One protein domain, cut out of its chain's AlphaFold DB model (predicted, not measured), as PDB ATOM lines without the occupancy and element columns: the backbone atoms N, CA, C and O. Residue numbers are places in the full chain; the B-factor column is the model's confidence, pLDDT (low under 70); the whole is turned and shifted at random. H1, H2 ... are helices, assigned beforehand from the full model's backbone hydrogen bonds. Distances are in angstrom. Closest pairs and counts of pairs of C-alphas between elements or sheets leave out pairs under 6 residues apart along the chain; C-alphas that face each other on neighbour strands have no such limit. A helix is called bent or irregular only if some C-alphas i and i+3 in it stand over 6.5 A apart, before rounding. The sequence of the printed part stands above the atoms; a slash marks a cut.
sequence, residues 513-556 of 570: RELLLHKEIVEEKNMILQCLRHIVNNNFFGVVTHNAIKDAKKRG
ATOM      1  N   ARG A 513     -51.856   3.845  41.948       88.06
ATOM      2  CA  ARG A 513     -51.231   5.045  42.533       88.06
ATOM      3  C   ARG A 513     -49.708   5.103  42.320       88.06
ATOM      4  O   ARG A 513     -49.191   6.166  42.007       88.06
ATOM      5  N   GLU A 514     -48.995   3.979  42.431       83.94
ATOM      6  CA  GLU A 514     -47.545   3.897  42.158       83.94
ATOM      7  C   GLU A 514     -47.207   4.033  40.662       83.94
ATOM      8  O   GLU A 514     -46.069   4.353  40.321       83.94
ATOM      9  N   LEU A 515     -48.165   3.758  39.767       84.81
ATOM     10  CA  LEU A 515     -48.023   3.945  38.321       84.81
ATOM     11  C   LEU A 515     -48.295   5.394  37.905       84.81
ATOM     12  O   LEU A 515     -47.519   5.946  37.128       84.81
ATOM     13  N   LEU A 516     -49.351   6.012  38.446       89.56
ATOM     14  CA  LEU A 516     -49.688   7.419  38.206       89.56
ATOM     15  C   LEU A 516     -48.589   8.347  38.747       89.56
ATOM     16  O   LEU A 516     -48.001   9.111  37.987       89.56
ATOM     17  N   LEU A 517     -48.221   8.185  40.022       90.19
ATOM     18  CA  LEU A 517     -47.173   8.968  40.688       90.19
ATOM     19  C   LEU A 517     -45.749   8.470  40.354       90.19
ATOM     20  O   LEU A 517     -44.785   8.849  41.015       90.19
ATOM     21  N   HIS A 518     -45.569   7.590  39.354       84.44
ATOM     22  CA  HIS A 518     -44.273   6.934  39.120       84.44
ATOM     23  C   HIS A 518     -43.138   7.929  38.840       84.44
ATOM     24  O   HIS A 518     -42.000   7.669  39.233       84.44
ATOM     25  N   LYS A 519     -43.438   9.046  38.162       84.56
ATOM     26  CA  LYS A 519     -42.458  10.091  37.835       84.56
ATOM     27  C   LYS A 519     -41.950  10.770  39.107       84.56
ATOM     28  O   LYS A 519     -40.757  10.706  39.377       84.56
ATOM     29  N   GLU A 520     -42.860  11.324  39.904       88.50
ATOM     30  CA  GLU A 520     -42.568  11.987  41.182       88.50
ATOM     31  C   GLU A 520     -41.812  11.050  42.130       88.50
ATOM     32  O   GLU A 520     -40.703  11.370  42.545       88.50
ATOM     33  N   ILE A 521     -42.310   9.824  42.332       86.25
ATOM     34  CA  ILE A 521     -41.666   8.801  43.176       86.25
ATOM     35  C   ILE A 521     -40.232   8.468  42.712       86.25
ATOM     36  O   ILE A 521     -39.409   8.035  43.519       86.25
ATOM     37  N   VAL A 522     -39.908   8.612  41.421       84.62
ATOM     38  CA  VAL A 522     -38.541   8.416  40.900       84.62
ATOM     39  C   VAL A 522     -37.683   9.667  41.076       84.62
ATOM     40  O   VAL A 522     -36.514   9.536  41.433       84.62
ATOM     41  N   GLU A 523     -38.234  10.858  40.861       84.25
ATOM     42  CA  GLU A 523     -37.518  12.126  41.037       84.25
ATOM     43  C   GLU A 523     -37.182  12.374  42.522       84.25
ATOM     44  O   GLU A 523     -36.019  12.629  42.840       84.25
ATOM     45  N   GLU A 524     -38.123  12.141  43.443       88.56
ATOM     46  CA  GLU A 524     -37.893  12.143  44.896       88.56
ATOM     47  C   GLU A 524     -36.801  11.146  45.309       88.56
ATOM     48  O   GLU A 524     -35.845  11.502  45.997       88.56
ATOM     49  N   LYS A 525     -36.903   9.883  44.866       88.94
ATOM     50  CA  LYS A 525     -35.922   8.841  45.219       88.94
ATOM     51  C   LYS A 525     -34.537   9.149  44.674       88.94
ATOM     52  O   LYS A 525     -33.554   8.876  45.359       88.94
ATOM     53  N   ASN A 526     -34.442   9.722  43.477       87.31
ATOM     54  CA  ASN A 526     -33.167  10.180  42.944       87.31
ATOM     55  C   ASN A 526     -32.596  11.335  43.776       87.31
ATOM     56  O   ASN A 526     -31.407  11.301  44.076       87.31
ATOM     57  N   MET A 527     -33.413  12.312  44.185       87.69
ATOM     58  CA  MET A 527     -32.978  13.425  45.039       87.69
ATOM     59  C   MET A 527     -32.482  12.924  46.406       87.69
ATOM     60  O   MET A 527     -31.366  13.241  46.809       87.69
ATOM     61  N   ILE A 528     -33.233  12.038  47.070       90.25
ATOM     62  CA  ILE A 528     -32.822  11.391  48.332       90.25
ATOM     63  C   ILE A 528     -31.494  10.638  48.155       90.25
ATOM     64  O   ILE A 528     -30.582  10.771  48.969       90.25
ATOM     65  N   LEU A 529     -31.342   9.875  47.067       87.19
ATOM     66  CA  LEU A 529     -30.103   9.157  46.757       87.19
ATOM     67  C   LEU A 529     -28.935  10.090  46.377       87.19
ATOM     68  O   LEU A 529     -27.779   9.706  46.560       87.19
ATOM     69  N   GLN A 530     -29.193  11.308  45.887       84.44
ATOM     70  CA  GLN A 530     -28.167  12.341  45.706       84.44
ATOM     71  C   GLN A 530     -27.715  12.917  47.051       84.44
ATOM     72  O   GLN A 530     -26.508  12.983  47.281       84.44
ATOM     73  N   CYS A 531     -28.643  13.224  47.961       88.25
ATOM     74  CA  CYS A 531     -28.323  13.639  49.330       88.25
ATOM     75  C   CYS A 531     -27.497  12.563  50.055       88.25
ATOM     76  O   CYS A 531     -26.413  12.854  50.555       88.25
ATOM     77  N   LEU A 532     -27.932  11.298  50.018       88.06
ATOM     78  CA  LEU A 532     -27.179  10.171  50.587       88.06
ATOM     79  C   LEU A 532     -25.788  10.019  49.956       88.06
ATOM     80  O   LEU A 532     -24.814   9.762  50.660       88.06
ATOM     81  N   ARG A 533     -25.658  10.217  48.638       84.62
ATOM     82  CA  ARG A 533     -24.354  10.177  47.961       84.62
ATOM     83  C   ARG A 533     -23.445  11.338  48.373       84.62
ATOM     84  O   ARG A 533     -22.246  11.121  48.498       84.62
ATOM     85  N   HIS A 534     -23.983  12.535  48.595       84.38
ATOM     86  CA  HIS A 534     -23.227  13.676  49.121       84.38
ATOM     87  C   HIS A 534     -22.741  13.400  50.554       84.38
ATOM     88  O   HIS A 534     -21.549  13.514  50.830       84.38
ATOM     89  N   ILE A 535     -23.639  12.922  51.425       86.88
ATOM     90  CA  ILE A 535     -23.347  12.535  52.816       86.88
ATOM     91  C   ILE A 535     -22.216  11.489  52.884       86.88
ATOM     92  O   ILE A 535     -21.301  11.616  53.699       86.88
ATOM     93  N   VAL A 536     -22.240  10.484  51.998       84.06
ATOM     94  CA  VAL A 536     -21.196   9.445  51.910       84.06
ATOM     95  C   VAL A 536     -19.895   9.964  51.288       84.06
ATOM     96  O   VAL A 536     -18.830   9.663  51.811       84.06
ATOM     97  N   ASN A 537     -19.941  10.744  50.201       78.25
ATOM     98  CA  ASN A 537     -18.732  11.274  49.546       78.25
ATOM     99  C   ASN A 537     -17.880  12.148  50.487       78.25
ATOM    100  O   ASN A 537     -16.650  12.163  50.357       78.25
ATOM    101  N   ASN A 538     -18.554  12.866  51.391       81.31
ATOM    102  CA  ASN A 538     -17.983  13.839  52.319       81.31
ATOM    103  C   ASN A 538     -17.788  13.264  53.740       81.31
ATOM    104  O   ASN A 538     -17.493  14.014  54.661       81.31
ATOM    105  N   ASN A 539     -17.957  11.947  53.934       78.75
ATOM    106  CA  ASN A 539     -17.708  11.235  55.197       78.75
ATOM    107  C   ASN A 539     -18.394  11.823  56.457       78.75
ATOM    108  O   ASN A 539     -17.850  11.700  57.550       78.75
ATOM    109  N   PHE A 540     -19.601  12.399  56.356       76.94
ATOM    110  CA  PHE A 540     -20.294  13.049  57.494       76.94
ATOM    111  C   PHE A 540     -20.466  12.159  58.747       76.94
ATOM    112  O   PHE A 540     -20.565  12.666  59.863       76.94
ATOM    113  N   PHE A 541     -20.496  10.833  58.574       79.00
ATOM    114  CA  PHE A 541     -20.595   9.852  59.662       79.00
ATOM    115  C   PHE A 541     -19.240   9.416  60.254       79.00
ATOM    116  O   PHE A 541     -19.206   8.490  61.055       79.00
ATOM    117  N   GLY A 542     -18.111   9.985  59.817       67.88
ATOM    118  CA  GLY A 542     -16.767   9.611  60.285       67.88
ATOM    119  C   GLY A 542     -16.293   8.202  59.890       67.88
ATOM    120  O   GLY A 542     -15.162   7.836  60.186       67.88
ATOM    121  N   VAL A 543     -17.116   7.399  59.202       67.62
ATOM    122  CA  VAL A 543     -16.787   6.015  58.822       67.62
ATOM    123  C   VAL A 543     -15.752   5.996  57.691       67.62
ATOM    124  O   VAL A 543     -16.090   5.942  56.505       67.62
ATOM    125  N   VAL A 544     -14.471   6.023  58.064       63.19
ATOM    126  CA  VAL A 544     -13.326   5.984  57.142       63.19
ATOM    127  C   VAL A 544     -13.219   4.609  56.473       63.19
ATOM    128  O   VAL A 544     -12.471   3.725  56.883       63.19
ATOM    129  N   THR A 545     -13.972   4.401  55.393       67.31
ATOM    130  CA  THR A 545     -13.807   3.198  54.564       67.31
ATOM    131  C   THR A 545     -12.541   3.300  53.707       67.31
ATOM    132  O   THR A 545     -12.226   4.365  53.174       67.31
ATOM    133  N   HIS A 546     -11.861   2.178  53.443       65.81
ATOM    134  CA  HIS A 546     -10.724   2.140  52.504       65.81
ATOM    135  C   HIS A 546     -11.045   2.694  51.102       65.81
ATOM    136  O   HIS A 546     -10.128   3.065  50.371       65.81
ATOM    137  N   ASN A 547     -12.319   2.733  50.697       67.38
ATOM    138  CA  ASN A 547     -12.734   3.347  49.436       67.38
ATOM    139  C   ASN A 547     -12.834   4.873  49.559       67.38
ATOM    140  O   ASN A 547     -12.377   5.568  48.659       67.38
ATOM    141  N   ALA A 548     -13.333   5.391  50.687       64.88
ATOM    142  CA  ALA A 548     -13.339   6.822  50.977       64.88
ATOM    143  C   ALA A 548     -11.914   7.400  51.047       64.88
ATOM    144  O   ALA A 548     -11.664   8.423  50.419       64.88
ATOM    145  N   ILE A 549     -10.956   6.705  51.685       65.88
ATOM    146  CA  ILE A 549      -9.526   7.090  51.653       65.88
ATOM    147  C   ILE A 549      -9.025   7.177  50.201       65.88
ATOM    148  O   ILE A 549      -8.416   8.166  49.792       65.88
ATOM    149  N   LYS A 550      -9.306   6.147  49.389       70.81
ATOM    150  CA  LYS A 550      -8.879   6.082  47.980       70.81
ATOM    151  C   LYS A 550      -9.531   7.148  47.103       70.81
ATOM    152  O   LYS A 550      -8.928   7.518  46.101       70.81
ATOM    153  N   ASP A 551     -10.733   7.609  47.430       68.12
ATOM    154  CA  ASP A 551     -11.424   8.651  46.672       68.12
ATOM    155  C   ASP A 551     -11.036  10.061  47.148       68.12
ATOM    156  O   ASP A 551     -10.786  10.909  46.296       68.12
ATOM    157  N   ALA A 552     -10.823  10.298  48.447       66.69
ATOM    158  CA  ALA A 552     -10.216  11.535  48.955       66.69
ATOM    159  C   ALA A 552      -8.799  11.748  48.382       66.69
ATOM    160  O   ALA A 552      -8.490  12.816  47.852       66.69
ATOM    161  N   LYS A 553      -7.973  10.689  48.336       69.62
ATOM    162  CA  LYS A 553      -6.637  10.719  47.706       69.62
ATOM    163  C   LYS A 553      -6.671  10.980  46.189       69.62
ATOM    164  O   LYS A 553      -5.672  11.431  45.642       69.62
ATOM    165  N   LYS A 554      -7.804  10.758  45.502       71.81
ATOM    166  CA  LYS A 554      -8.014  11.177  44.095       71.81
ATOM    167  C   LYS A 554      -8.512  12.616  43.958       71.81
ATOM    168  O   LYS A 554      -8.338  13.194  42.892       71.81
ATOM    169  N   ARG A 555      -9.168  13.166  44.985       70.88
ATOM    170  CA  ARG A 555      -9.634  14.564  45.019       70.88
ATOM    171  C   ARG A 555      -8.538  15.547  45.448       70.88
ATOM    172  O   ARG A 555      -8.696  16.739  45.239       70.88
ATOM    173  N   GLY A 556      -7.430  15.048  46.007       64.31
ATOM    174  CA  GLY A 556      -6.318  15.864  46.514       64.31
ATOM    175  C   GLY A 556      -6.484  16.306  47.972       64.31
ATOM    176  O   GLY A 556      -5.594  16.933  48.526       64.31
TER     177      GLY A 556
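Overview. This is residues 513 to 556 of the 570 residues of a protein of Rhizophagus irregularis (UniProt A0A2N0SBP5). One long helix, H2, makes the length of an extended rod, with a single short helical piece, H1, at its first end and a second helix, H3, set crosswise beyond its last end. The loop of residues 538 to 545 swings out between H2 and H3, and the three helices form no bundle. The printed part has 44 residues with three named helices, in the order H1, H2, H3, and no named strand; the class is all helix. The whole is extended, with a radius of gyration of the C-alphas of 15.2 A, and the C-alphas span 44 by 18 by 13 A along their three main axes.

Along the chain. H2, the longest helix, holds residues 518 to 537, 20 residues, and measures 27.9 A from first to last C-alpha. It begins at C-alpha 518 at (-44.273, 6.934, 39.120) and ends at C-alpha 537 at (-18.732, 11.274, 49.546). Before it comes H1, residues 513 to 516, 5.2 A from first to last C-alpha, with C-alpha 513 at (-51.231, 5.045, 42.533). After it comes H3, residues 546 to 555, 14.5 A from first to last C-alpha, which ends at C-alpha 555 at (-9.634, 14.564, 45.019). No helix is bent or irregular.

Arrangement. H2 touches no helix. H2 and H3 are close but not clearly touching: their closest C-alphas, those of Asn 537 and Ala 548, are 7.1 A apart. The lines of H2 and H3 are about perpendicular, at 86 degrees, and their centres are 22.4 A apart. H1 and H2 are close but not clearly touching as well, with the C-alphas of Glu 514 and Ile 521 the closest, 7.7 A apart. H1 and H3 are apart. In H2 and H3 every pair of O of residue i and N of residue i+4 is within hydrogen-bond range; H1, with 4 residues, is too short for such a pair, and its one pair of O of residue i and N of residue i+3 is not within range.

Size, cuts and confidence. The two C-alphas farthest apart, those of Arg 513 and Gly 556, are 46.4 A apart, and they are also the first and last printed. Residues 513 to 535, of which 513 to 516 belong to H1 and 518 to 535 belong to H2, stand free, and so do residues 540 to 546. The link from H1 to H2 is tight, with 1 residue; the link from H2 to H3 is short, with 8 residues; no link is long. The printed part has no cut. The mean pLDDT of the printed part is 79.2, and 12 residues are under 70: residues 542 to 549, residues 551 to 553 and residue 556. The mean pLDDT is 86 for H2 and 68 for H3.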